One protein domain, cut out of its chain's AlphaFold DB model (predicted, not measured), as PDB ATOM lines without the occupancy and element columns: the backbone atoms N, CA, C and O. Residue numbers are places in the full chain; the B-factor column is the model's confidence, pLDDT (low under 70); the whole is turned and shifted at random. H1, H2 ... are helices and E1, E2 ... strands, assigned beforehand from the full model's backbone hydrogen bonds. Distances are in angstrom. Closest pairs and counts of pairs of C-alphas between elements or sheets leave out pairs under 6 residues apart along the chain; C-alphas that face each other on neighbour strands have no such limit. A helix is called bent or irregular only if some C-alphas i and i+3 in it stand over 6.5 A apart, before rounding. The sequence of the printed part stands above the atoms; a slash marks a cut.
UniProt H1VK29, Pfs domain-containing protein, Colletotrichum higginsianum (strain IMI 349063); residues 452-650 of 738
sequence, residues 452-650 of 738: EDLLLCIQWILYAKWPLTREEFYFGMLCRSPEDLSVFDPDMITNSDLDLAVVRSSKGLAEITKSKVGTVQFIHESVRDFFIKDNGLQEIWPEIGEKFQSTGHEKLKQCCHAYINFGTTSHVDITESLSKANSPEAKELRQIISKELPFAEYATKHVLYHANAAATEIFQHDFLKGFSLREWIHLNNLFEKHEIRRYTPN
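This is residues 452 to 650 of the 738 residues of the protein "Pfs domain-containing protein" of Colletotrichum higginsianum (strain IMI 349063) (UniProt H1VK29). A long helix, H6, runs through the domain with H8 folded back beside it, and H1 and H2 cross H6 on one side. H3 and a small two-strand hairpin, E1 and E2, pack on H1 and H2, and H4 and H5 lead from the hairpin to the first residues of H6, while H7 and H10 pack near the first residues of H8. The printed part has 199 residues, mostly helix, in the order H1 H2 H3 E1 E2 H4 H5 H6 H7 H8 H9 H10; the sheet E1 - E2 is antiparallel. It is compact, with a radius of gyration of the C-alphas of 17.5 A and spans of 51 by 41 by 31 A.

The strands are E1, residues 510 to 512, and E2, residues 520 to 522. Before them come H1, residues 452 to 463, 16.0 A long from C-alpha 452 at (-48.798, 36.267, 20.226), H2, residues 470 to 478, and H3, residues 495 to 505, 15.5 A. After them come H4, residues 525 to 532, H5, residues 536 to 540, and H6, residues 545 to 570, 37.5 A long, ending at C-alpha 570 (-34.748, 39.419, 43.282). H7 is residues 584 to 596, 18.4 A; H8 is 600 to 614, 20.4 A; H9 is 621 to 625; H10 is 629 to 639, 15.3 A, ending at (-43.573, 26.029, 48.912). H6 has a kink of 27 degrees near residue 552. H6 and H8 are irregular: C-alphas 546 and 549 are 7.8 A apart, and 605 and 608 are 7.4 A apart.

In the hairpin E1 and E2, N 511 and O 521 are within hydrogen-bond range at 2.9 A. The closest C-alphas of H3 and E1, Val 503 and Ala 510, are 6.1 A apart; those of H1 and E2, Ile 461 and Gln 521, also 6.1 A. H2 touches H3 at a steep tilt of 51 degrees, closest at Arg 470 and Leu 498, 6.0 A. With residues 549 to 556 alone, H6 touches H1 about perpendicular, at 85 degrees, closest at Gly 552 and Gln 459, 5.6 A. H6 touches H8, opposite ways at a shallow tilt of 33 degrees, only just short of steep, closest at Ser 550 and Ala 614, 4.2 A. H8 touches H10 with residues 601 to 605 alone, closest at Thr 604 and Asn 636, 6.2 A. H7 and H8 only just touch, only at the corner, with 3 pairs of C-alphas within 8 A. H5 touches H6; H4 and H9 touch no helix. Every O i to N i+4 pair is within hydrogen-bond range in H1, H2, H3, H4, H5, H9 and H10; in H6 20 of 22 are, in H7 8 of 9, in H8 9 of 11.

The two C-alphas farthest apart, those of Glu 539 and Ser 583, are 52.3 A apart. The printed part has no cut. The links H2 to H3 and H6 to H7 are long. The mean pLDDT of the printed part is 87.3; residues 516, 545 and 570 to 576 are under 70.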
ATOM      1  N   GLU A 452     -49.685  37.063  19.378       87.62
ATOM      2  CA  GLU A 452     -48.798  36.267  20.226       87.62
ATOM      3  C   GLU A 452     -49.229  36.211  21.703       87.62
ATOM      4  O   GLU A 452     -48.959  35.218  22.387       87.62
ATOM      5  N   ASP A 453     -49.913  37.250  22.192       89.25
ATOM      6  CA  ASP A 453     -50.508  37.270  23.533       89.25
ATOM      7  C   ASP A 453     -51.759  36.401  23.566       89.25
ATOM      8  O   ASP A 453     -51.986  35.667  24.525       89.25
ATOM      9  N   LEU A 454     -52.545  36.429  22.486       90.69
ATOM     10  CA  LEU A 454     -53.668  35.518  22.301       90.69
ATOM     11  C   LEU A 454     -53.201  34.059  22.263       90.69
ATOM     12  O   LEU A 454     -53.783  33.218  22.948       90.69
ATOM     13  N   LEU A 455     -52.126  33.770  21.525       91.44
ATOM     14  CA  LEU A 455     -51.505  32.448  21.481       91.44
ATOM     15  C   LEU A 455     -51.092  31.970  22.883       91.44
ATOM     16  O   LEU A 455     -51.490  30.878  23.292       91.44
ATOM     17  N   LEU A 456     -50.356  32.786  23.646       93.44
ATOM     18  CA  LEU A 456     -49.922  32.414  24.998       93.44
ATOM     19  C   LEU A 456     -51.098  32.319  25.988       93.44
ATOM     20  O   LEU A 456     -51.141  31.400  26.802       93.44
ATOM     21  N   CYS A 457     -52.092  33.204  25.885       94.56
ATOM     22  CA  CYS A 457     -53.321  33.155  26.678       94.56
ATOM     23  C   CYS A 457     -54.074  31.833  26.468       94.56
ATOM     24  O   CYS A 457     -54.464  31.176  27.436       94.56
ATOM     25  N   ILE A 458     -54.231  31.400  25.213       92.38
ATOM     26  CA  ILE A 458     -54.842  30.110  24.867       92.38
ATOM     27  C   ILE A 458     -53.988  28.955  25.395       92.38
ATOM     28  O   ILE A 458     -54.537  28.035  25.998       92.38
ATOM     29  N   GLN A 459     -52.662  29.006  25.237       94.06
ATOM     30  CA  GLN A 459     -51.758  27.978  25.760       94.06
ATOM     31  C   GLN A 459     -51.876  27.839  27.286       94.06
ATOM     32  O   GLN A 459     -52.052  26.718  27.762       94.06
ATOM     33  N   TRP A 460     -51.888  28.937  28.053       95.81
ATOM     34  CA  TRP A 460     -52.135  28.892  29.501       95.81
ATOM     35  C   TRP A 460     -53.501  28.280  29.833       95.81
ATOM     36  O   TRP A 460     -53.583  27.362  30.647       95.81
ATOM     37  N   ILE A 461     -54.577  28.729  29.179       92.69
ATOM     38  CA  ILE A 461     -55.946  28.278  29.480       92.69
ATOM     39  C   ILE A 461     -56.205  26.814  29.050       92.69
ATOM     40  O   ILE A 461     -57.113  26.163  29.583       92.69
ATOM     41  N   LEU A 462     -55.430  26.274  28.102       89.69
ATOM     42  CA  LEU A 462     -55.527  24.880  27.653       89.69
ATOM     43  C   LEU A 462     -54.589  23.916  28.390       89.69
ATOM     44  O   LEU A 462     -55.004  22.784  28.653       89.69
ATOM     45  N   TYR A 463     -53.358  24.340  28.699       92.75
ATOM     46  CA  TYR A 463     -52.250  23.453  29.084       92.75
ATOM     47  C   TYR A 463     -51.624  23.742  30.458       92.75
ATOM     48  O   TYR A 463     -50.686  23.039  30.849       92.75
ATOM     49  N   ALA A 464     -52.117  24.731  31.215       93.94
ATOM     50  CA  ALA A 464     -51.747  24.870  32.622       93.94
ATOM     51  C   ALA A 464     -52.169  23.629  33.435       93.94
ATOM     52  O   ALA A 464     -53.201  23.011  33.167       93.94
ATOM     53  N   LYS A 465     -51.374  23.249  34.444       90.44
ATOM     54  CA  LYS A 465     -51.640  22.053  35.260       90.44
ATOM     55  C   LYS A 465     -52.782  22.250  36.268       90.44
ATOM     56  O   LYS A 465     -53.408  21.265  36.654       90.44
ATOM     57  N   TRP A 466     -53.072  23.496  36.638       87.50
ATOM     58  CA  TRP A 466     -54.318  23.931  37.273       87.50
ATOM     59  C   TRP A 466     -54.763  25.279  36.671       87.50
ATOM     60  O   TRP A 466     -53.927  25.977  36.094       87.50
ATOM     61  N   PRO A 467     -56.045  25.679  36.784       89.88
ATOM     62  CA  PRO A 467     -56.514  26.978  36.303       89.88
ATOM     63  C   PRO A 467     -55.874  28.123  37.096       89.88
ATOM     64  O   PRO A 467     -56.102  28.233  38.300       89.88
ATOM     65  N   LEU A 468     -55.096  28.968  36.419       94.38
ATOM     66  CA  LEU A 468     -54.357  30.072  37.041       94.38
ATOM     67  C   LEU A 468     -55.294  31.098  37.699       94.38
ATOM     68  O   LEU A 468     -56.367  31.380  37.158       94.38
ATOM     69  N   THR A 469     -54.896  31.706  38.819       94.19
ATOM     70  CA  THR A 469     -55.548  32.925  39.344       94.19
ATOM     71  C   THR A 469     -55.342  34.128  38.411       94.19
ATOM     72  O   THR A 469     -54.573  34.058  37.451       94.19
ATOM     73  N   ARG A 470     -56.018  35.257  38.672       93.12
ATOM     74  CA  ARG A 470     -55.801  36.504  37.906       93.12
ATOM     75  C   ARG A 470     -54.349  37.001  38.003       93.12
ATOM     76  O   ARG A 470     -53.798  37.475  37.015       93.12
ATOM     77  N   GLU A 471     -53.729  36.846  39.173       94.31
ATOM     78  CA  GLU A 471     -52.347  37.235  39.456       94.31
ATOM     79  C   GLU A 471     -51.364  36.254  38.797       94.31
ATOM     80  O   GLU A 471     -50.473  36.679  38.064       94.31
ATOM     81  N   GLU A 472     -51.562  34.939  38.985       96.00
ATOM     82  CA  GLU A 472     -50.766  33.896  38.318       96.00
ATOM     83  C   GLU A 472     -50.804  34.051  36.788       96.00
ATOM     84  O   GLU A 472     -49.767  33.957  36.134       96.00
ATOM     85  N   PHE A 473     -51.981  34.319  36.211       96.19
ATOM     86  CA  PHE A 473     -52.143  34.523  34.770       96.19
ATOM     87  C   PHE A 473     -51.421  35.782  34.279       96.19
ATOM     88  O   PHE A 473     -50.727  35.721  33.268       96.19
ATOM     89  N   TYR A 474     -51.555  36.912  34.981       95.00
ATOM     90  CA  TYR A 474     -50.916  38.169  34.587       95.00
ATOM     91  C   TYR A 474     -49.387  38.038  34.531       95.00
ATOM     92  O   TYR A 474     -48.779  38.321  33.499       95.00
ATOM     93  N   PHE A 475     -48.764  37.508  35.587       94.19
ATOM     94  CA  PHE A 475     -47.316  37.289  35.595       94.19
ATOM     95  C   PHE A 475     -46.878  36.170  34.637       94.19
ATOM     96  O   PHE A 475     -45.841  36.300  33.988       94.19
ATOM     97  N   GLY A 476     -47.690  35.121  34.457       94.75
ATOM     98  CA  GLY A 476     -47.470  34.100  33.429       94.75
ATOM     99  C   GLY A 476     -47.521  34.642  31.992       94.75
ATOM    100  O   GLY A 476     -46.851  34.098  31.113       94.75
ATOM    101  N   MET A 477     -48.271  35.723  31.743       93.81
ATOM    102  CA  MET A 477     -48.283  36.449  30.466       93.81
ATOM    103  C   MET A 477     -47.066  37.372  30.306       93.81
ATOM    104  O   MET A 477     -46.448  37.353  29.242       93.81
ATOM    105  N   LEU A 478     -46.672  38.121  31.348       90.38
ATOM    106  CA  LEU A 478     -45.487  39.001  31.309       90.38
ATOM    107  C   LEU A 478     -44.188  38.249  30.989       90.38
ATOM    108  O   LEU A 478     -43.281  38.814  30.395       90.38
ATOM    109  N   CYS A 479     -44.118  36.945  31.269       83.44
ATOM    110  CA  CYS A 479     -42.994  36.075  30.905       83.44
ATOM    111  C   CYS A 479     -42.706  35.949  29.383       83.44
ATOM    112  O   CYS A 479     -41.896  35.103  28.989       83.44
ATOM    113  N   ARG A 480     -43.371  36.725  28.513       80.56
ATOM    114  CA  ARG A 480     -42.941  36.969  27.124       80.56
ATOM    115  C   ARG A 480     -41.738  37.912  27.039       80.56
ATOM    116  O   ARG A 480     -40.855  37.627  26.234       80.56
ATOM    117  N   SER A 481     -41.707  38.954  27.869       84.06
ATOM    118  CA  SER A 481     -40.617  39.927  27.994       84.06
ATOM    119  C   SER A 481     -40.040  39.827  29.412       84.06
ATOM    120  O   SER A 481     -40.616  40.370  30.357       84.06
ATOM    121  N   PRO A 482     -38.926  39.099  29.619       79.06
ATOM    122  CA  PRO A 482     -38.262  39.007  30.922       79.06
ATOM    123  C   PRO A 482     -37.887  40.368  31.535       79.06
ATOM    124  O   PRO A 482     -37.690  40.456  32.742       79.06
ATOM    125  N   GLU A 483     -37.809  41.410  30.709       84.19
ATOM    126  CA  GLU A 483     -37.541  42.804  31.063       84.19
ATOM    127  C   GLU A 483     -38.720  43.477  31.792       84.19
ATOM    128  O   GLU A 483     -38.498  44.372  32.606       84.19
ATOM    129  N   ASP A 484     -39.957  43.031  31.536       85.12
ATOM    130  CA  ASP A 484     -41.184  43.536  32.176       85.12
ATOM    131  C   ASP A 484     -41.476  42.832  33.524       85.12
ATOM    132  O   ASP A 484     -42.422  43.186  34.241       85.12
ATOM    133  N   LEU A 485     -40.685  41.812  33.889       87.94
ATOM    134  CA  LEU A 485     -40.868  41.070  35.136       87.94
ATOM    135  C   LEU A 485     -40.535  41.938  36.353       87.94
ATOM    136  O   LEU A 485     -39.460  42.517  36.488       87.94
ATOM    137  N   SER A 486     -41.502  42.000  37.261       88.19
ATOM    138  CA  SER A 486     -41.518  42.896  38.410       88.19
ATOM    139  C   SER A 486     -42.185  42.221  39.611       88.19
ATOM    140  O   SER A 486     -42.846  41.184  39.487       88.19
ATOM    141  N   VAL A 487     -41.977  42.800  40.793       88.25
ATOM    142  CA  VAL A 487     -42.667  42.405  42.029       88.25
ATOM    143  C   VAL A 487     -44.138  42.808  41.928       88.25
ATOM    144  O   VAL A 487     -44.445  43.879  41.406       88.25
ATOM    145  N   PHE A 488     -45.056  41.996  42.450       90.06
ATOM    146  CA  PHE A 488     -46.457  42.403  42.530       90.06
ATOM    147  C   PHE A 488     -46.668  43.469  43.611       90.06
ATOM    148  O   PHE A 488     -46.674  43.172  44.806       90.06
ATOM    149  N   ASP A 489     -46.893  44.701  43.159       88.62
ATOM    150  CA  ASP A 489     -47.339  45.830  43.970       88.62
ATOM    151  C   ASP A 489     -48.861  46.050  43.779       88.62
ATOM    152  O   ASP A 489     -49.285  46.484  42.701       88.62
ATOM    153  N   PRO A 490     -49.700  45.765  44.799       85.75
ATOM    154  CA  PRO A 490     -51.151  45.952  44.727       85.75
ATOM    155  C   PRO A 490     -51.623  47.413  44.646       85.75
ATOM    156  O   PRO A 490     -52.779  47.636  44.280       85.75
ATOM    157  N   ASP A 491     -50.779  48.387  45.006       87.31
ATOM    158  CA  ASP A 491     -51.104  49.815  44.910       87.31
ATOM    159  C   ASP A 491     -50.814  50.358  43.493       87.31
ATOM    160  O   ASP A 491     -51.455  51.317  43.057       87.31
ATOM    161  N   MET A 492     -49.917  49.703  42.742       87.06
ATOM    162  CA  MET A 492     -49.612  50.003  41.334       87.06
ATOM    163  C   MET A 492     -50.438  49.180  40.330       87.06
ATOM    164  O   MET A 492     -50.781  49.687  39.262       87.06
ATOM    165  N   ILE A 493     -50.762  47.918  40.643       89.94
ATOM    166  CA  ILE A 493     -51.469  46.989  39.743       89.94
ATOM    167  C   ILE A 493     -52.802  46.584  40.381       89.94
ATOM    168  O   ILE A 493     -52.862  45.707  41.246       89.94
ATOM    169  N   THR A 494     -53.907  47.201  39.948       89.69
ATOM    170  CA  THR A 494     -55.215  46.933  40.560       89.69
ATOM    171  C   THR A 494     -55.864  45.665  40.000       89.69
ATOM    172  O   THR A 494     -55.616  45.245  38.869       89.69
ATOM    173  N   ASN A 495     -56.818  45.099  40.746       86.88
ATOM    174  CA  ASN A 495     -57.680  44.018  40.244       86.88
ATOM    175  C   ASN A 495     -58.390  44.371  38.920       86.88
ATOM    176  O   ASN A 495     -58.698  43.471  38.148       86.88
ATOM    177  N   SER A 496     -58.647  45.653  38.637       81.94
ATOM    178  CA  SER A 496     -59.264  46.066  37.369       81.94
ATOM    179  C   SER A 496     -58.317  45.873  36.186       81.94
ATOM    180  O   SER A 496     -58.772  45.566  35.087       81.94
ATOM    181  N   ASP A 497     -57.012  46.033  36.411       87.94
ATOM    182  CA  ASP A 497     -55.967  45.936  35.392       87.94
ATOM    183  C   ASP A 497     -55.617  44.471  35.108       87.94
ATOM    184  O   ASP A 497     -55.480  44.087  33.947       87.94
ATOM    185  N   LEU A 498     -55.601  43.629  36.149       90.62
ATOM    186  CA  LEU A 498     -55.506  42.169  36.030       90.62
ATOM    187  C   LEU A 498     -56.694  41.597  35.230       90.62
ATOM    188  O   LEU A 498     -56.508  40.844  34.273       90.62
ATOM    189  N   ASP A 499     -57.920  42.010  35.564       85.06
ATOM    190  CA  ASP A 499     -59.139  41.566  34.875       85.06
ATOM    191  C   ASP A 499     -59.190  42.101  33.429       85.06
ATOM    192  O   ASP A 499     -59.642  41.406  32.512       85.06
ATOM    193  N   LEU A 500     -58.672  43.312  33.190       83.31
ATOM    194  CA  LEU A 500     -58.520  43.892  31.856       83.31
ATOM    195  C   LEU A 500     -57.453  43.169  31.023       83.31
ATOM    196  O   LEU A 500     -57.656  43.009  29.819       83.31
ATOM    197  N   ALA A 501     -56.351  42.715  31.625       89.12
ATOM    198  CA  ALA A 501     -55.316  41.941  30.944       89.12
ATOM    199  C   ALA A 501     -55.870  40.603  30.436       89.12
ATOM    200  O   ALA A 501     -55.724  40.304  29.251       89.12
ATOM    201  N   VAL A 502     -56.613  39.864  31.274       89.12
ATOM    202  CA  VAL A 502     -57.326  38.638  30.862       89.12
ATOM    203  C   VAL A 502     -58.206  38.902  29.639       89.12
ATOM    204  O   VAL A 502     -58.095  38.194  28.639       89.12
ATOM    205  N   VAL A 503     -59.029  39.957  29.676       83.50
ATOM    206  CA  VAL A 503     -59.936  40.309  28.569       83.50
ATOM    207  C   VAL A 503     -59.185  40.770  27.313       83.50
ATOM    208  O   VAL A 503     -59.621  40.454  26.205       83.50
ATOM    209  N   ARG A 504     -58.075  41.509  27.448       84.19
ATOM    210  CA  ARG A 504     -57.264  41.984  26.313       84.19
ATOM    211  C   ARG A 504     -56.523  40.839  25.634       84.19
ATOM    212  O   ARG A 504     -56.755  40.618  24.447       84.19
ATOM    213  N   SER A 505     -55.704  40.086  26.369       89.44
ATOM    214  CA  SER A 505     -54.909  38.987  25.807       89.44
ATOM    215  C   SER A 505     -55.800  37.906  25.192       89.44
ATOM    216  O   SER A 505     -55.480  37.385  24.134       89.44
ATOM    217  N   SER A 506     -56.978  37.627  25.764       87.50
ATOM    218  CA  SER A 506     -57.920  36.666  25.177       87.50
ATOM    219  C   SER A 506     -58.789  37.220  24.036       87.50
ATOM    220  O   SER A 506     -59.703  36.524  23.596       87.50
ATOM    221  N   LYS A 507     -58.660  38.500  23.655       83.38
ATOM    222  CA  LYS A 507     -59.622  39.242  22.802       83.38
ATOM    223  C   LYS A 507     -61.098  39.111  23.250       83.38
ATOM    224  O   LYS A 507     -62.023  39.157  22.443       83.38
ATOM    225  N   GLY A 508     -61.331  38.948  24.557       77.69
ATOM    226  CA  GLY A 508     -62.650  38.710  25.165       77.69
ATOM    227  C   GLY A 508     -63.137  37.252  25.204       77.69
ATOM    228  O   GLY A 508     -64.257  37.015  25.647       77.69
ATOM    229  N   LEU A 509     -62.326  36.276  24.781       83.75
ATOM    230  CA  LEU A 509     -62.638  34.841  24.860       83.75
ATOM    231  C   LEU A 509     -62.458  34.219  26.262       83.75
ATOM    232  O   LEU A 509     -62.882  33.080  26.473       83.75
ATOM    233  N   ALA A 510     -61.871  34.938  27.224       86.75
ATOM    234  CA  ALA A 510     -61.670  34.502  28.606       86.75
ATOM    235  C   ALA A 510     -62.419  35.368  29.638       86.75
ATOM    236  O   ALA A 510     -62.640  36.561  29.437       86.75
ATOM    237  N   GLU A 511     -62.789  34.751  30.764       85.75
ATOM    238  CA  GLU A 511     -63.290  35.420  31.971       85.75
ATOM    239  C   GLU A 511     -62.607  34.864  33.231       85.75
ATOM    240  O   GLU A 511     -61.978  33.804  33.209       85.75
ATOM    241  N   ILE A 512     -62.787  35.559  34.354       85.38
ATOM    242  CA  ILE A 512     -62.398  35.078  35.683       85.38
ATOM    243  C   ILE A 512     -63.613  34.439  36.369       85.38
ATOM    244  O   ILE A 512     -64.705  35.015  36.417       85.38
ATOM    245  N   THR A 513     -63.429  33.239  36.928       80.12
ATOM    246  CA  THR A 513     -64.490  32.488  37.603       80.12
ATOM    247  C   THR A 513     -65.058  33.263  38.788       80.12
ATOM    248  O   THR A 513     -64.340  33.825  39.613       80.12
ATOM    249  N   LYS A 514     -66.382  33.205  38.961       72.25
ATOM    250  CA  LYS A 514     -67.106  33.797  40.107       72.25
ATOM    251  C   LYS A 514     -66.979  32.925  41.375       72.25
ATOM    252  O   LYS A 514     -67.948  32.707  42.103       72.25
ATOM    253  N   SER A 515     -65.788  32.358  41.579       70.56
ATOM    254  CA  SER A 515     -65.385  31.520  42.710       70.56
ATOM    255  C   SER A 515     -64.813  32.382  43.851       70.56
ATOM    256  O   SER A 515     -64.815  33.608  43.775       70.56
ATOM    257  N   LYS A 516     -64.343  31.762  44.945       69.56
ATOM    258  CA  LYS A 516     -63.709  32.502  46.058       69.56
ATOM    259  C   LYS A 516     -62.288  32.987  45.760       69.56
ATOM    260  O   LYS A 516     -61.809  33.848  46.487       69.56
ATOM    261  N   VAL A 517     -61.624  32.383  44.775       76.88
ATOM    262  CA  VAL A 517     -60.239  32.696  44.390       76.88
ATOM    263  C   VAL A 517     -60.235  33.516  43.100       76.88
ATOM    264  O   VAL A 517     -59.591  34.552  43.037       76.88
ATOM    265  N   GLY A 518     -61.043  33.121  42.111       82.75
ATOM    266  CA  GLY A 518     -61.094  33.788  40.812       82.75
ATOM    267  C   GLY A 518     -59.963  33.325  39.902       82.75
ATOM    268  O   GLY A 518     -58.928  33.973  39.795       82.75
ATOM    269  N   THR A 519     -60.194  32.196  39.239       90.44
ATOM    270  CA  THR A 519     -59.295  31.598  38.243       90.44
ATOM    271  C   THR A 519     -59.721  31.930  36.816       90.44
ATOM    272  O   THR A 519     -60.908  32.122  36.559       90.44
ATOM    273  N   VAL A 520     -58.774  31.988  35.883       90.94
ATOM    274  CA  VAL A 520     -59.013  32.302  34.469       90.94
ATOM    275  C   VAL A 520     -59.512  31.068  33.711       90.94
ATOM    276  O   VAL A 520     -58.963  29.973  33.830       90.94
ATOM    277  N   GLN A 521     -60.556  31.250  32.904       87.00
ATOM    278  CA  GLN A 521     -61.137  30.231  32.024       87.00
ATOM    279  C   GLN A 521     -61.605  30.859  30.705       87.00
ATOM    280  O   GLN A 521     -61.721  32.078  30.612       87.00
ATOM    281  N   PHE A 522     -61.954  30.054  29.695       84.62
ATOM    282  CA  PHE A 522     -62.735  30.601  28.576       84.62
ATOM    283  C   PHE A 522     -64.165  30.917  29.026       84.62
ATOM    284  O   PHE A 522     -64.730  30.198  29.847       84.62
ATOM    285  N   ILE A 523     -64.777  31.928  28.406       75.44
ATOM    286  CA  ILE A 523     -66.188  32.316  28.601       75.44
ATOM    287  C   ILE A 523     -67.179  31.156  28.430       75.44
ATOM    288  O   ILE A 523     -68.278  31.183  28.986       75.44
ATOM    289  N   HIS A 524     -66.814  30.146  27.635       72.12
ATOM    290  CA  HIS A 524     -67.616  28.957  27.396       72.12
ATOM    291  C   HIS A 524     -66.765  27.817  26.814       72.12
ATOM    292  O   HIS A 524     -65.822  28.065  26.060       72.12
ATOM    293  N   GLU A 525     -67.122  26.558  27.088       71.06
ATOM    294  CA  GLU A 525     -66.338  25.398  26.633       71.06
ATOM    295  C   GLU A 525     -66.319  25.244  25.100       71.06
ATOM    296  O   GLU A 525     -65.322  24.788  24.556       71.06
ATOM    297  N   SER A 526     -67.315  25.767  24.371       70.88
ATOM    298  CA  SER A 526     -67.281  25.799  22.892       70.88
ATOM    299  C   SER A 526     -66.106  26.586  22.303       70.88
ATOM    300  O   SER A 526     -65.790  26.402  21.135       70.88
ATOM    301  N   VAL A 527     -65.472  27.470  23.079       75.69
ATOM    302  CA  VAL A 527     -64.222  28.138  22.682       75.69
ATOM    303  C   VAL A 527     -63.049  27.149  22.741       75.69
ATOM    304  O   VAL A 527     -62.182  27.161  21.875       75.69
ATOM    305  N   ARG A 528     -63.044  26.230  23.717       78.88
ATOM    306  CA  ARG A 528     -62.073  25.127  23.797       78.88
ATOM    307  C   ARG A 528     -62.326  24.077  22.721       78.88
ATOM    308  O   ARG A 528     -61.363  23.612  22.123       78.88
ATOM    309  N   ASP A 529     -63.587  23.756  22.420       75.06
ATOM    310  CA  ASP A 529     -63.926  22.896  21.277       75.06
ATOM    311  C   ASP A 529     -63.503  23.517  19.942       75.06
ATOM    312  O   ASP A 529     -62.937  22.811  19.115       75.06
ATOM    313  N   PHE A 530     -63.698  24.827  19.753       81.12
ATOM    314  CA  PHE A 530     -63.237  25.524  18.551       81.12
ATOM    315  C   PHE A 530     -61.734  25.307  18.322       81.12
ATOM    316  O   PHE A 530     -61.323  24.876  17.247       81.12
ATOM    317  N   PHE A 531     -60.918  25.556  19.349       81.69
ATOM    318  CA  PHE A 531     -59.473  25.380  19.259       81.69
ATOM    319  C   PHE A 531     -59.065  23.902  19.089       81.69
ATOM    320  O   PHE A 531     -58.294  23.591  18.183       81.69
ATOM    321  N   ILE A 532     -59.580  22.991  19.925       80.25
ATOM    322  CA  ILE A 532     -59.093  21.600  20.017       80.25
ATOM    323  C   ILE A 532     -59.771  20.631  19.032       80.25
ATOM    324  O   ILE A 532     -59.127  19.683  18.595       80.25
ATOM    325  N   LYS A 533     -61.059  20.814  18.711       74.44
ATOM    326  CA  LYS A 533     -61.879  19.839  17.959       74.44
ATOM    327  C   LYS A 533     -62.290  20.328  16.571       74.44
ATOM    328  O   LYS A 533     -62.279  19.536  15.638       74.44
ATOM    329  N   ASP A 534     -62.621  21.610  16.415       74.69
ATOM    330  CA  ASP A 534     -63.002  22.199  15.118       74.69
ATOM    331  C   ASP A 534     -61.771  22.682  14.304       74.69
ATOM    332  O   ASP A 534     -61.877  23.613  13.508       74.69
ATOM    333  N   ASN A 535     -60.585  22.096  14.531       73.69
ATOM    334  CA  ASN A 535     -59.284  22.465  13.942       73.69
ATOM    335  C   ASN A 535     -58.884  23.957  14.049       73.69
ATOM    336  O   ASN A 535     -57.964  24.399  13.359       73.69
ATOM    337  N   GLY A 536     -59.500  24.739  14.944       78.50
ATOM    338  CA  GLY A 536     -59.281  26.185  15.057       78.50
ATOM    339  C   GLY A 536     -57.820  26.587  15.270       78.50
ATOM    340  O   GLY A 536     -57.379  27.602  14.736       78.50
ATOM    341  N   LEU A 537     -57.039  25.772  15.985       82.81
ATOM    342  CA  LEU A 537     -55.602  26.003  16.170       82.81
ATOM    343  C   LEU A 537     -54.803  25.872  14.865       82.81
ATOM    344  O   LEU A 537     -53.920  26.689  14.621       82.81
ATOM    345  N   GLN A 538     -55.148  24.911  14.003       81.50
ATOM    346  CA  GLN A 538     -54.541  24.755  12.674       81.50
ATOM    347  C   GLN A 538     -55.013  25.861  11.713       81.50
ATOM    348  O   GLN A 538     -54.233  26.359  10.909       81.50
ATOM    349  N   GLU A 539     -56.276  26.286  11.828       82.25
ATOM    350  CA  GLU A 539     -56.874  27.370  11.033       82.25
ATOM    351  C   GLU A 539     -56.337  28.779  11.365       82.25
ATOM    352  O   GLU A 539     -56.518  29.702  10.566       82.25
ATOM    353  N   ILE A 540     -55.738  28.975  12.544       83.25
ATOM    354  CA  ILE A 540     -55.179  30.267  12.988       83.25
ATOM    355  C   ILE A 540     -53.643  30.245  12.973       83.25
ATOM    356  O   ILE A 540     -53.031  31.220  12.543       83.25
ATOM    357  N   TRP A 541     -53.020  29.142  13.398       86.31
ATOM    358  CA  TRP A 541     -51.565  28.969  13.455       86.31
ATOM    359  C   TRP A 541     -51.123  27.721  12.662       86.31
ATOM    360  O   TRP A 541     -50.647  26.750  13.262       86.31
ATOM    361  N   PRO A 542     -51.255  27.719  11.319       83.69
ATOM    362  CA  PRO A 542     -50.963  26.548  10.483       83.69
ATOM    363  C   PRO A 542     -49.504  26.078  10.578       83.69
ATOM    364  O   PRO A 542     -49.242  24.885  10.485       83.69
ATOM    365  N   GLU A 543     -48.566  26.994  10.831       82.44
ATOM    366  CA  GLU A 543     -47.138  26.696  11.045       82.44
ATOM    367  C   GLU A 543     -46.867  25.901  12.335       82.44
ATOM    368  O   GLU A 543     -45.857  25.208  12.442       82.44
ATOM    369  N   ILE A 544     -47.767  26.000  13.319       78.06
ATOM    370  CA  ILE A 544     -47.658  25.313  14.612       78.06
ATOM    371  C   ILE A 544     -48.482  24.017  14.586       78.06
ATOM    372  O   ILE A 544     -48.007  22.974  15.035       78.06
ATOM    373  N   GLY A 545     -49.693  24.087  14.022       69.19
ATOM    374  CA  GLY A 545     -50.481  22.959  13.530       69.19
ATOM    375  C   GLY A 545     -50.531  21.736  14.452       69.19
ATOM    376  O   GLY A 545     -51.085  21.778  15.548       69.19
ATOM    377  N   GLU A 546     -49.963  20.626  13.979       75.75
ATOM    378  CA  GLU A 546     -49.926  19.332  14.677       75.75
ATOM    379  C   GLU A 546     -49.137  19.379  15.996       75.75
ATOM    380  O   GLU A 546     -49.482  18.686  16.952       75.75
ATOM    381  N   LYS A 547     -48.118  20.244  16.082       83.75
ATOM    382  CA  LYS A 547     -47.190  20.323  17.223       83.75
ATOM    383  C   LYS A 547     -47.656  21.259  18.331       83.75
ATOM    384  O   LYS A 547     -46.917  21.480  19.289       83.75
ATOM    385  N   PHE A 548     -48.857  21.832  18.212       86.88
ATOM    386  CA  PHE A 548     -49.348  22.906  19.081       86.88
ATOM    387  C   PHE A 548     -49.316  22.564  20.577       86.88
ATOM    388  O   PHE A 548     -49.020  23.431  21.400       86.88
ATOM    389  N   GLN A 549     -49.558  21.303  20.948       90.44
ATOM    390  CA  GLN A 549     -49.415  20.883  22.340       90.44
ATOM    391  C   GLN A 549     -47.945  20.914  22.787       90.44
ATOM    392  O   GLN A 549     -47.633  21.513  23.815       90.44
ATOM    393  N   SER A 550     -47.036  20.313  22.018       92.88
ATOM    394  CA  SER A 550     -45.608  20.247  22.350       92.88
ATOM    395  C   SER A 550     -44.965  21.637  22.394       92.88
ATOM    396  O   SER A 550     -44.292  21.967  23.370       92.88
ATOM    397  N   THR A 551     -45.212  22.479  21.385       93.00
ATOM    398  CA  THR A 551     -44.708  23.864  21.324       93.00
ATOM    399  C   THR A 551     -45.361  24.763  22.370       93.00
ATOM    400  O   THR A 551     -44.683  25.609  22.952       93.00
ATOM    401  N   GLY A 552     -46.643  24.545  22.676       93.81
ATOM    402  CA  GLY A 552     -47.334  25.207  23.776       93.81
ATOM    403  C   GLY A 552     -46.674  24.892  25.113       93.81
ATOM    404  O   GLY A 552     -46.216  25.804  25.796       93.81
ATOM    405  N   HIS A 553     -46.530  23.613  25.466       97.00
ATOM    406  CA  HIS A 553     -45.830  23.219  26.690       97.00
ATOM    407  C   HIS A 553     -44.360  23.687  26.709       97.00
ATOM    408  O   HIS A 553     -43.882  24.080  27.770       97.00
ATOM    409  N   GLU A 554     -43.657  23.738  25.575       96.56
ATOM    410  CA  GLU A 554     -42.311  24.327  25.488       96.56
ATOM    411  C   GLU A 554     -42.320  25.823  25.846       96.56
ATOM    412  O   GLU A 554     -41.515  26.254  26.676       96.56
ATOM    413  N   LYS A 555     -43.263  26.613  25.314       95.50
ATOM    414  CA  LYS A 555     -43.374  28.037  25.661       95.50
ATOM    415  C   LYS A 555     -43.780  28.240  27.124       95.50
ATOM    416  O   LYS A 555     -43.173  29.062  27.807       95.50
ATOM    417  N   LEU A 556     -44.717  27.443  27.643       97.25
ATOM    418  CA  LEU A 556     -45.104  27.494  29.060       97.25
ATOM    419  C   LEU A 556     -43.927  27.135  29.987       97.25
ATOM    420  O   LEU A 556     -43.725  27.799  31.002       97.25
ATOM    421  N   LYS A 557     -43.094  26.148  29.615       97.06
ATOM    422  CA  LYS A 557     -41.837  25.827  30.316       97.06
ATOM    423  C   LYS A 557     -40.884  27.022  30.320       97.06
ATOM    424  O   LYS A 557     -40.351  27.348  31.379       97.06
ATOM    425  N   GLN A 558     -40.663  27.665  29.170       95.38
ATOM    426  CA  GLN A 558     -39.801  28.851  29.069       95.38
ATOM    427  C   GLN A 558     -40.281  29.966  30.005       95.38
ATOM    428  O   GLN A 558     -39.474  30.515  30.750       95.38
ATOM    429  N   CYS A 559     -41.589  30.236  30.038       95.69
ATOM    430  CA  CYS A 559     -42.171  31.231  30.935       95.69
ATOM    431  C   CYS A 559     -41.992  30.860  32.420       95.69
ATOM    432  O   CYS A 559     -41.535  31.689  33.205       95.69
ATOM    433  N   CYS A 560     -42.252  29.605  32.812       96.06
ATOM    434  CA  CYS A 560     -41.972  29.148  34.177       96.06
ATOM    435  C   CYS A 560     -40.483  29.281  34.547       96.06
ATOM    436  O   CYS A 560     -40.166  29.691  35.659       96.06
ATOM    437  N   HIS A 561     -39.569  28.951  33.631       94.19
ATOM    438  CA  HIS A 561     -38.125  29.040  33.861       94.19
ATOM    439  C   HIS A 561     -37.647  30.493  34.011       94.19
ATOM    440  O   HIS A 561     -36.898  30.789  34.940       94.19
ATOM    441  N   ALA A 562     -38.129  31.410  33.168       92.62
ATOM    442  CA  ALA A 562     -37.837  32.839  33.287       92.62
ATOM    443  C   ALA A 562     -38.299  33.405  34.642       92.62
ATOM    444  O   ALA A 562     -37.525  34.078  35.321       92.62
ATOM    445  N   TYR A 563     -39.518  33.066  35.079       93.19
ATOM    446  CA  TYR A 563     -40.055  33.542  36.357       93.19
ATOM    447  C   TYR A 563     -39.343  32.949  37.582       93.19
ATOM    448  O   TYR A 563     -39.144  33.647  38.576       93.19
ATOM    449  N   ILE A 564     -38.922  31.679  37.515       91.38
ATOM    450  CA  ILE A 564     -38.056  31.062  38.535       91.38
ATOM    451  C   ILE A 564     -36.762  31.865  38.672       91.38
ATOM    452  O   ILE A 564     -36.416  32.269  39.781       91.38
ATOM    453  N   ASN A 565     -36.090  32.141  37.552       89.12
ATOM    454  CA  ASN A 565     -34.800  32.825  37.554       89.12
ATOM    455  C   ASN A 565     -34.933  34.259  38.102       89.12
ATOM    456  O   ASN A 565     -34.170  34.637  38.991       89.12
ATOM    457  N   PHE A 566     -35.965  35.004  37.685       88.00
ATOM    458  CA  PHE A 566     -36.308  36.316  38.252       88.00
ATOM    459  C   PHE A 566     -36.553  36.264  39.773       88.00
ATOM    460  O   PHE A 566     -35.999  37.063  40.529       88.00
ATOM    461  N   GLY A 567     -37.334  35.290  40.252       83.38
ATOM    462  CA  GLY A 567     -37.590  35.119  41.686       83.38
ATOM    463  C   GLY A 567     -36.320  34.825  42.494       83.38
ATOM    464  O   GLY A 567     -36.152  35.357  43.595       83.38
ATOM    465  N   THR A 568     -35.399  34.032  41.934       78.75
ATOM    466  CA  THR A 568     -34.102  33.731  42.566       78.75
ATOM    467  C   THR A 568     -33.131  34.905  42.577       78.75
ATOM    468  O   THR A 568     -32.341  35.002  43.508       78.75
ATOM    469  N   THR A 569     -33.179  35.813  41.595       74.94
ATOM    470  CA  THR A 569     -32.308  37.001  41.586       74.94
ATOM    471  C   THR A 569     -32.812  38.131  42.481       74.94
ATOM    472  O   THR A 569     -32.001  38.935  42.929       74.94
ATOM    473  N   SER A 570     -34.126  38.211  42.720       67.62
ATOM    474  CA  SER A 570     -34.748  39.419  43.282       67.62
ATOM    475  C   SER A 570     -35.252  39.293  44.729       67.62
ATOM    476  O   SER A 570     -35.310  40.311  45.410       67.62
ATOM    477  N   HIS A 571     -35.615  38.093  45.218       63.16
ATOM    478  CA  HIS A 571     -36.230  37.932  46.560       63.16
ATOM    479  C   HIS A 571     -35.666  36.798  47.426       63.16
ATOM    480  O   HIS A 571     -35.829  36.833  48.645       63.16
ATOM    481  N   VAL A 572     -35.061  35.764  46.835       59.34
ATOM    482  CA  VAL A 572     -34.661  34.562  47.583       59.34
ATOM    483  C   VAL A 572     -33.154  34.547  47.778       59.34
ATOM    484  O   VAL A 572     -32.414  34.130  46.891       59.34
ATOM    485  N   ASP A 573     -32.700  34.945  48.967       57.72
ATOM    486  CA  ASP A 573     -31.317  34.712  49.372       57.72
ATOM    487  C   ASP A 573     -31.109  33.209  49.639       57.72
ATOM    488  O   ASP A 573     -31.413  32.666  50.703       57.72
ATOM    489  N   ILE A 574     -30.619  32.514  48.609       54.94
ATOM    490  CA  ILE A 574     -30.409  31.057  48.570       54.94
ATOM    491  C   ILE A 574     -29.388  30.584  49.631       54.94
ATOM    492  O   ILE A 574     -29.227  29.375  49.834       54.94
ATOM    493  N   THR A 575     -28.696  31.505  50.315       49.53
ATOM    494  CA  THR A 575     -27.694  31.187  51.342       49.53
ATOM    495  C   THR A 575     -28.288  30.743  52.683       49.53
ATOM    496  O   THR A 575     -27.635  29.964  53.384       49.53
ATOM    497  N   GLU A 576     -29.514  31.147  53.040       58.88
ATOM    498  CA  GLU A 576     -30.122  30.771  54.324       58.88
ATOM    499  C   GLU A 576     -30.772  29.375  54.323       58.88
ATOM    500  O   GLU A 576     -31.415  28.924  53.369       58.88
ATOM    501  N   SER A 577     -30.649  28.670  55.453       70.75
ATOM    502  CA  SER A 577     -31.294  27.371  55.659       70.75
ATOM    503  C   SER A 577     -32.773  27.536  56.023       70.75
ATOM    504  O   SER A 577     -33.094  27.976  57.130       70.75
ATOM    505  N   LEU A 578     -33.675  27.116  55.130       83.50
ATOM    506  CA  LEU A 578     -35.125  27.154  55.357       83.50
ATOM    507  C   LEU A 578     -35.534  26.517  56.697       83.50
ATOM    508  O   LEU A 578     -35.267  25.343  56.962       83.50
ATOM    509  N   SER A 579     -36.292  27.267  57.499       87.31
ATOM    510  CA  SER A 579     -36.943  26.765  58.712       87.31
ATOM    511  C   SER A 579     -37.955  25.647  58.399       87.31
ATOM    512  O   SER A 579     -38.437  25.502  57.267       87.31
ATOM    513  N   LYS A 580     -38.252  24.801  59.400       88.25
ATOM    514  CA  LYS A 580     -39.088  23.589  59.260       88.25
ATOM    515  C   LYS A 580     -40.432  23.900  58.594       88.25
ATOM    516  O   LYS A 580     -41.098  24.861  58.960       88.25
ATOM    517  N   ALA A 581     -40.883  23.054  57.670       86.81
ATOM    518  CA  ALA A 581     -41.996  23.330  56.756       86.81
ATOM    519  C   ALA A 581     -43.322  23.674  57.448       86.81
ATOM    520  O   ALA A 581     -44.184  24.302  56.835       86.81
ATOM    521  N   ASN A 582     -43.505  23.256  58.701       87.81
ATOM    522  CA  ASN A 582     -44.692  23.494  59.517       87.81
ATOM    523  C   ASN A 582     -44.536  24.628  60.552       87.81
ATOM    524  O   ASN A 582     -45.466  24.846  61.329       87.81
ATOM    525  N   SER A 583     -43.396  25.327  60.587       91.06
ATOM    526  CA  SER A 583     -43.147  26.415  61.533       91.06
ATOM    527  C   SER A 583     -43.912  27.699  61.160       91.06
ATOM    528  O   SER A 583     -44.341  27.851  60.005       91.06
ATOM    529  N   PRO A 584     -44.123  28.629  62.114       90.94
ATOM    530  CA  PRO A 584     -44.703  29.939  61.825       90.94
ATOM    531  C   PRO A 584     -43.897  30.705  60.773       90.94
ATOM    532  O   PRO A 584     -44.480  31.216  59.822       90.94
ATOM    533  N   GLU A 585     -42.571  30.692  60.886       88.88
ATOM    534  CA  GLU A 585     -41.649  31.482  60.065       88.88
ATOM    535  C   GLU A 585     -41.645  30.977  58.615       88.88
ATOM    536  O   GLU A 585     -41.836  31.752  57.683       88.88
ATOM    537  N   ALA A 586     -41.567  29.655  58.399       88.56
ATOM    538  CA  ALA A 586     -41.664  29.073  57.056       88.56
ATOM    539  C   ALA A 586     -43.043  29.324  56.414       88.56
ATOM    540  O   ALA A 586     -43.202  29.341  55.192       88.56
ATOM    541  N   LYS A 587     -44.097  29.471  57.228       90.81
ATOM    542  CA  LYS A 587     -45.444  29.816  56.757       90.81
ATOM    543  C   LYS A 587     -45.561  31.301  56.415       90.81
ATOM    544  O   LYS A 587     -46.195  31.607  55.411       90.81
ATOM    545  N   GLU A 588     -44.956  32.180  57.202       90.62
ATOM    546  CA  GLU A 588     -44.908  33.619  56.955       90.62
ATOM    547  C   GLU A 588     -44.091  33.938  55.698       90.62
ATOM    548  O   GLU A 588     -44.626  34.573  54.795       90.62
ATOM    549  N   LEU A 589     -42.893  33.360  55.548       89.00
ATOM    550  CA  LEU A 589     -42.066  33.483  54.342       89.00
ATOM    551  C   LEU A 589     -42.828  33.066  53.072       89.00
ATOM    552  O   LEU A 589     -42.895  33.831  52.115       89.00
ATOM    553  N   ARG A 590     -43.505  31.905  53.078       90.56
ATOM    554  CA  ARG A 590     -44.412  31.520  51.973       90.56
ATOM    555  C   ARG A 590     -45.503  32.560  51.718       90.56
ATOM    556  O   ARG A 590     -45.832  32.809  50.571       90.56
ATOM    557  N   GLN A 591     -46.099  33.138  52.760       90.69
ATOM    558  CA  GLN A 591     -47.174  34.128  52.620       90.69
ATOM    559  C   GLN A 591     -46.689  35.513  52.170       90.69
ATOM    560  O   GLN A 591     -47.520  36.305  51.722       90.69
ATOM    561  N   ILE A 592     -45.393  35.801  52.284       89.44
ATOM    562  CA  ILE A 592     -44.730  36.975  51.709       89.44
ATOM    563  C   ILE A 592     -44.426  36.691  50.231       89.44
ATOM    564  O   ILE A 592     -44.992  37.344  49.359       89.44
ATOM    565  N   ILE A 593     -43.676  35.623  49.938       89.50
ATOM    566  CA  ILE A 593     -43.285  35.249  48.569       89.50
ATOM    567  C   ILE A 593     -44.502  34.970  47.666       89.50
ATOM    568  O   ILE A 593     -44.522  35.419  46.527       89.50
ATOM    569  N   SER A 594     -45.564  34.314  48.152       90.56
ATOM    570  CA  SER A 594     -46.806  34.116  47.374       90.56
ATOM    571  C   SER A 594     -47.629  35.395  47.144       90.56
ATOM    572  O   SER A 594     -48.622  35.333  46.421       90.56
ATOM    573  N   LYS A 595     -47.279  36.531  47.767       89.38
ATOM    574  CA  LYS A 595     -47.840  37.849  47.424       89.38
ATOM    575  C   LYS A 595     -46.929  38.594  46.462       89.38
ATOM    576  O   LYS A 595     -47.417  39.077  45.457       89.38
ATOM    577  N   GLU A 596     -45.640  38.680  46.782       90.62
ATOM    578  CA  GLU A 596     -44.644  39.430  46.005       90.62
ATOM    579  C   GLU A 596     -44.390  38.802  44.630       90.62
ATOM    580  O   GLU A 596     -44.209  39.515  43.647       90.62
ATOM    581  N   LEU A 597     -44.443  37.468  44.549       92.19
ATOM    582  CA  LEU A 597     -44.218  36.681  43.337       92.19
ATOM    583  C   LEU A 597     -45.377  35.683  43.107       92.19
ATOM    584  O   LEU A 597     -45.187  34.471  43.273       92.19
ATOM    585  N   PRO A 598     -46.594  36.137  42.731       92.94
ATOM    586  CA  PRO A 598     -47.795  35.291  42.712       92.94
ATOM    587  C   PRO A 598     -47.668  34.017  41.867       92.94
ATOM    588  O   PRO A 598     -48.189  32.968  42.239       92.94
ATOM    589  N   PHE A 599     -46.929  34.078  40.757       95.19
ATOM    590  CA  PHE A 599     -46.748  32.956  39.832       95.19
ATOM    591  C   PHE A 599     -45.646  31.958  40.263       95.19
ATOM    592  O   PHE A 599     -45.481  30.904  39.645       95.19
ATOM    593  N   ALA A 600     -44.907  32.222  41.351       93.62
ATOM    594  CA  ALA A 600     -43.749  31.412  41.743       93.62
ATOM    595  C   ALA A 600     -44.110  29.995  42.234       93.62
ATOM    596  O   ALA A 600     -43.372  29.054  41.923       93.62
ATOM    597  N   GLU A 601     -45.232  29.802  42.953       94.88
ATOM    598  CA  GLU A 601     -45.657  28.454  43.392       94.88
ATOM    599  C   GLU A 601     -46.032  27.586  42.175       94.88
ATOM    600  O   GLU A 601     -45.628  26.420  42.118       94.88
ATOM    601  N   TYR A 602     -46.713  28.160  41.171       96.50
ATOM    602  CA  TYR A 602     -47.011  27.490  39.902       96.50
ATOM    603  C   TYR A 602     -45.732  27.156  39.124       96.50
ATOM    604  O   TYR A 602     -45.469  25.988  38.822       96.50
ATOM    605  N   ALA A 603     -44.923  28.177  38.816       96.12
ATOM    606  CA  ALA A 603     -43.745  28.055  37.964       96.12
ATOM    607  C   ALA A 603     -42.778  26.991  38.498       96.12
ATOM    608  O   ALA A 603     -42.409  26.060  37.775       96.12
ATOM    609  N   THR A 604     -42.470  27.060  39.796       95.25
ATOM    610  CA  THR A 604     -41.627  26.080  40.493       95.25
ATOM    611  C   THR A 604     -42.193  24.666  40.365       95.25
ATOM    612  O   THR A 604     -41.472  23.736  40.006       95.25
ATOM    613  N   LYS A 605     -43.489  24.464  40.623       95.19
ATOM    614  CA  LYS A 605     -44.082  23.119  40.617       95.19
ATOM    615  C   LYS A 605     -44.223  22.516  39.221       95.19
ATOM    616  O   LYS A 605     -44.204  21.287  39.110       95.19
ATOM    617  N   HIS A 606     -44.341  23.343  38.181       97.00
ATOM    618  CA  HIS A 606     -44.757  22.886  36.855       97.00
ATOM    619  C   HIS A 606     -43.754  23.084  35.717       97.00
ATOM    620  O   HIS A 606     -43.965  22.477  34.669       97.00
ATOM    621  N   VAL A 607     -42.621  23.771  35.908       97.44
ATOM    622  CA  VAL A 607     -41.566  23.865  34.872       97.44
ATOM    623  C   VAL A 607     -41.147  22.483  34.330       97.44
ATOM    624  O   VAL A 607     -41.140  22.267  33.119       97.44
ATOM    625  N   LEU A 608     -40.924  21.497  35.210       97.38
ATOM    626  CA  LEU A 608     -40.573  20.124  34.820       97.38
ATOM    627  C   LEU A 608     -41.761  19.333  34.229       97.38
ATOM    628  O   LEU A 608     -41.555  18.425  33.428       97.38
ATOM    629  N   TYR A 609     -43.005  19.681  34.580       96.62
ATOM    630  CA  TYR A 609     -44.203  19.097  33.961       96.62
ATOM    631  C   TYR A 609     -44.363  19.576  32.511       96.62
ATOM    632  O   TYR A 609     -44.556  18.757  31.612       96.62
ATOM    633  N   HIS A 610     -44.214  20.882  32.273       97.81
ATOM    634  CA  HIS A 610     -44.253  21.460  30.934       97.81
ATOM    635  C   HIS A 610     -43.096  20.938  30.066       97.81
ATOM    636  O   HIS A 610     -43.346  20.476  28.956       97.81
ATOM    637  N   ALA A 611     -41.868  20.865  30.596       97.75
ATOM    638  CA  ALA A 611     -40.748  20.224  29.902       97.75
ATOM    639  C   ALA A 611     -41.048  18.761  29.521       97.75
ATOM    640  O   ALA A 611     -40.809  18.354  28.388       97.75
ATOM    641  N   ASN A 612     -41.620  17.964  30.432       97.00
ATOM    642  CA  ASN A 612     -41.961  16.565  30.157       97.00
ATOM    643  C   ASN A 612     -43.051  16.398  29.087       97.00
ATOM    644  O   ASN A 612     -43.011  15.433  28.330       97.00
ATOM    645  N   ALA A 613     -44.020  17.310  29.018       95.56
ATOM    646  CA  ALA A 613     -45.038  17.290  27.972       95.56
ATOM    647  C   ALA A 613     -44.467  17.727  26.608       95.56
ATOM    648  O   ALA A 613     -44.718  17.063  25.601       95.56
ATOM    649  N   ALA A 614     -43.628  18.770  26.583       96.25
ATOM    650  CA  ALA A 614     -42.904  19.218  25.389       96.25
ATOM    651  C   ALA A 614     -41.971  18.131  24.819       96.25
ATOM    652  O   ALA A 614     -41.894  17.952  23.604       96.25
ATOM    653  N   ALA A 615     -41.346  17.334  25.695       94.75
ATOM    654  CA  ALA A 615     -40.493  16.187  25.362       94.75
ATOM    655  C   ALA A 615     -41.198  15.031  24.615       94.75
ATOM    656  O   ALA A 615     -40.574  14.004  24.344       94.75
ATOM    657  N   THR A 616     -42.476  15.180  24.256       90.56
ATOM    658  CA  THR A 616     -43.147  14.321  23.267       90.56
ATOM    659  C   THR A 616     -42.552  14.508  21.865       90.56
ATOM    660  O   THR A 616     -42.391  13.526  21.144       90.56
ATOM    661  N   GLU A 617     -42.167  15.740  21.502       91.50
ATOM    662  CA  GLU A 617     -41.616  16.083  20.177       91.50
ATOM    663  C   GLU A 617     -40.394  17.020  20.210       91.50
ATOM    664  O   GLU A 617     -39.675  17.124  19.217       91.50
ATOM    665  N   ILE A 618     -40.161  17.726  21.321       92.62
ATOM    666  CA  ILE A 618     -39.132  18.766  21.450       92.62
ATOM    667  C   ILE A 618     -38.094  18.307  22.473       92.62
ATOM    668  O   ILE A 618     -38.375  18.249  23.671       92.62
ATOM    669  N   PHE A 619     -36.886  17.987  22.001       91.56
ATOM    670  CA  PHE A 619     -35.775  17.530  22.839       91.56
ATOM    671  C   PHE A 619     -35.458  18.526  23.965       91.56
ATOM    672  O   PHE A 619     -35.271  19.713  23.723       91.56
ATOM    673  N   GLN A 620     -35.368  18.028  25.202       93.88
ATOM    674  CA  GLN A 620     -35.158  18.855  26.400       93.88
ATOM    675  C   GLN A 620     -33.727  18.779  26.963       93.88
ATOM    676  O   GLN A 620     -33.498  19.280  28.060       93.88
ATOM    677  N   HIS A 621     -32.770  18.171  26.249       90.50
ATOM    678  CA  HIS A 621     -31.388  17.978  26.724       90.50
ATOM    679  C   HIS A 621     -30.759  19.281  27.242       90.50
ATOM    680  O   HIS A 621     -30.338  19.341  28.395       90.50
ATOM    681  N   ASP A 622     -30.759  20.347  26.435       91.25
ATOM    682  CA  ASP A 622     -30.086  21.601  26.801       91.25
ATOM    683  C   ASP A 622     -30.785  22.315  27.965       91.25
ATOM    684  O   ASP A 622     -30.125  22.909  28.816       91.25
ATOM    685  N   PHE A 623     -32.113  22.177  28.066       93.56
ATOM    686  CA  PHE A 623     -32.874  22.636  29.228       93.56
ATOM    687  C   PHE A 623     -32.493  21.856  30.494       93.56
ATOM    688  O   PHE A 623     -32.214  22.478  31.510       93.56
ATOM    689  N   LEU A 624     -32.434  20.518  30.442       91.81
ATOM    690  CA  LEU A 624     -32.048  19.684  31.589       91.81
ATOM    691  C   LEU A 624     -30.592  19.926  32.016       91.81
ATOM    692  O   LEU A 624     -30.295  19.919  33.207       91.81
ATOM    693  N   LYS A 625     -29.696  20.170  31.053       88.88
ATOM    694  CA  LYS A 625     -28.276  20.474  31.279       88.88
ATOM    695  C   LYS A 625     -28.053  21.875  31.861       88.88
ATOM    696  O   LYS A 625     -27.137  22.055  32.657       88.88
ATOM    697  N   GLY A 626     -28.877  22.847  31.472       88.62
ATOM    698  CA  GLY A 626     -28.875  24.212  32.006       88.62
ATOM    699  C   GLY A 626     -29.785  24.426  33.221       88.62
ATOM    700  O   GLY A 626     -29.973  25.569  33.626       88.62
ATOM    701  N   PHE A 627     -30.392  23.374  33.781       92.06
ATOM    702  CA  PHE A 627     -31.386  23.510  34.845       92.06
ATOM    703  C   PHE A 627     -30.736  23.772  36.212       92.06
ATOM    704  O   PHE A 627     -30.076  22.893  36.771       92.06
ATOM    705  N   SER A 628     -30.994  24.955  36.778       91.12
ATOM    706  CA  SER A 628     -30.586  25.391  38.125       91.12
ATOM    707  C   SER A 628     -31.276  24.576  39.232       91.12
ATOM    708  O   SER A 628     -32.232  25.009  39.881       91.12
ATOM    709  N   LEU A 629     -30.835  23.326  39.399       91.38
ATOM    710  CA  LEU A 629     -31.482  22.324  40.244       91.38
ATOM    711  C   LEU A 629     -31.462  22.690  41.733       91.38
ATOM    712  O   LEU A 629     -32.435  22.416  42.432       91.38
ATOM    713  N   ARG A 630     -30.376  23.287  42.230       89.56
ATOM    714  CA  ARG A 630     -30.208  23.620  43.655       89.56
ATOM    715  C   ARG A 630     -31.162  24.742  44.066       89.56
ATOM    716  O   ARG A 630     -31.806  24.680  45.112       89.56
ATOM    717  N   GLU A 631     -31.274  25.730  43.197       88.69
ATOM    718  CA  GLU A 631     -32.132  26.902  43.284       88.69
ATOM    719  C   GLU A 631     -33.604  26.465  43.195       88.69
ATOM    720  O   GLU A 631     -34.430  26.828  44.037       88.69
ATOM    721  N   TRP A 632     -33.914  25.568  42.251       93.12
ATOM    722  CA  TRP A 632     -35.228  24.938  42.137       93.12
ATOM    723  C   TRP A 632     -35.596  24.087  43.366       93.12
ATOM    724  O   TRP A 632     -36.734  24.156  43.831       93.12
ATOM    725  N   ILE A 633     -34.656  23.318  43.937       92.75
ATOM    726  CA  ILE A 633     -34.866  22.559  45.182       92.75
ATOM    727  C   ILE A 633     -35.208  23.514  46.332       92.75
ATOM    728  O   ILE A 633     -36.163  23.246  47.065       92.75
ATOM    729  N   HIS A 634     -34.486  24.633  46.471       90.38
ATOM    730  CA  HIS A 634     -34.775  25.644  47.492       90.38
ATOM    731  C   HIS A 634     -36.211  26.178  47.337       90.38
ATOM    732  O   HIS A 634     -36.988  26.113  48.290       90.38
ATOM    733  N   LEU A 635     -36.612  26.615  46.137       90.56
ATOM    734  CA  LEU A 635     -37.978  27.097  45.877       90.56
ATOM    735  C   LEU A 635     -39.052  26.016  46.105       90.56
ATOM    736  O   LEU A 635     -40.069  26.275  46.750       90.56
ATOM    737  N   ASN A 636     -38.839  24.784  45.631       93.69
ATOM    738  CA  ASN A 636     -39.770  23.671  45.847       93.69
ATOM    739  C   ASN A 636     -39.955  23.406  47.353       93.69
ATOM    740  O   ASN A 636     -41.080  23.221  47.822       93.69
ATOM    741  N   ASN A 637     -38.864  23.440  48.123       93.31
ATOM    742  CA  ASN A 637     -38.879  23.251  49.571       93.31
ATOM    743  C   ASN A 637     -39.480  24.438  50.337       93.31
ATOM    744  O   ASN A 637     -40.043  24.236  51.418       93.31
ATOM    745  N   LEU A 638     -39.388  25.656  49.799       91.62
ATOM    746  CA  LEU A 638     -40.067  26.834  50.331       91.62
ATOM    747  C   LEU A 638     -41.585  26.623  50.261       91.62
ATOM    748  O   LEU A 638     -42.254  26.723  51.289       91.62
ATOM    749  N   PHE A 639     -42.128  26.236  49.099       92.44
ATOM    750  CA  PHE A 639     -43.573  26.029  48.912       92.44
ATOM    751  C   PHE A 639     -44.132  24.715  49.493       92.44
ATOM    752  O   PHE A 639     -45.330  24.651  49.793       92.44
ATOM    753  N   GLU A 640     -43.314  23.673  49.677       93.19
ATOM    754  CA  GLU A 640     -43.745  22.422  50.319       93.19
ATOM    755  C   GLU A 640     -44.091  22.643  51.806       93.19
ATOM    756  O   GLU A 640     -43.403  23.337  52.555       93.19
ATOM    757  N   LYS A 641     -45.220  22.065  52.220       92.19
ATOM    758  CA  LYS A 641     -45.901  22.255  53.508       92.19
ATOM    759  C   LYS A 641     -45.689  21.057  54.455       92.19
ATOM    760  O   LYS A 641     -46.004  21.151  55.642       92.19
ATOM    761  N   HIS A 642     -45.115  19.957  53.962       86.88
ATOM    762  CA  HIS A 642     -44.784  18.744  54.711       86.88
ATOM    763  C   HIS A 642     -43.273  18.470  54.702       86.88
ATOM    764  O   HIS A 642     -42.704  18.171  53.657       86.88
ATOM    765  N   GLU A 643     -42.631  18.482  55.874       87.88
ATOM    766  CA  GLU A 643     -41.172  18.299  56.000       87.88
ATOM    767  C   GLU A 643     -40.674  17.005  55.329       87.88
ATOM    768  O   GLU A 643     -39.684  17.019  54.610       87.88
ATOM    769  N   ILE A 644     -41.428  15.907  55.464       86.19
ATOM    770  CA  ILE A 644     -41.134  14.586  54.871       86.19
ATOM    771  C   ILE A 644     -41.208  14.523  53.329       86.19
ATOM    772  O   ILE A 644     -41.016  13.450  52.757       86.19
ATOM    773  N   ARG A 645     -41.553  15.634  52.664       88.12
ATOM    774  CA  ARG A 645     -41.601  15.786  51.198       88.12
ATOM    775  C   ARG A 645     -40.604  16.819  50.667       88.12
ATOM    776  O   ARG A 645     -40.531  17.017  49.457       88.12
ATOM    777  N   ARG A 646     -39.860  17.491  51.550       91.38
ATOM    778  CA  ARG A 646     -38.745  18.343  51.138       91.38
ATOM    779  C   ARG A 646     -37.582  17.470  50.686       91.38
ATOM    780  O   ARG A 646     -37.280  16.465  51.325       91.38
ATOM    781  N   TYR A 647     -36.935  17.887  49.610       92.31
ATOM    782  CA  TYR A 647     -35.713  17.268  49.110       92.31
ATOM    783  C   TYR A 647     -34.503  17.775  49.905       92.31
ATOM    784  O   TYR A 647     -34.496  18.938  50.318       92.31
ATOM    785  N   THR A 648     -33.453  16.976  50.097       90.50
ATOM    786  CA  THR A 648     -32.177  17.538  50.579       90.50
ATOM    787  C   THR A 648     -31.527  18.411  49.489       90.50
ATOM    788  O   THR A 648     -31.829  18.241  48.305       90.50
ATOM    789  N   PRO A 649     -30.587  19.316  49.831       85.69
ATOM    790  CA  PRO A 649     -29.826  20.082  48.835       85.69
ATOM    791  C   PRO A 649     -29.020  19.227  47.840       85.69
ATOM    792  O   PRO A 649     -28.566  19.750  46.827       85.69
ATOM    793  N   ASN A 650     -28.849  17.928  48.122       84.00
ATOM    794  CA  ASN A 650     -28.097  16.974  47.306       84.00
ATOM    795  C   ASN A 650     -29.007  16.075  46.441       84.00
ATOM    796  O   ASN A 650     -28.523  15.117  45.836       84.00
TER     797      ASN A 650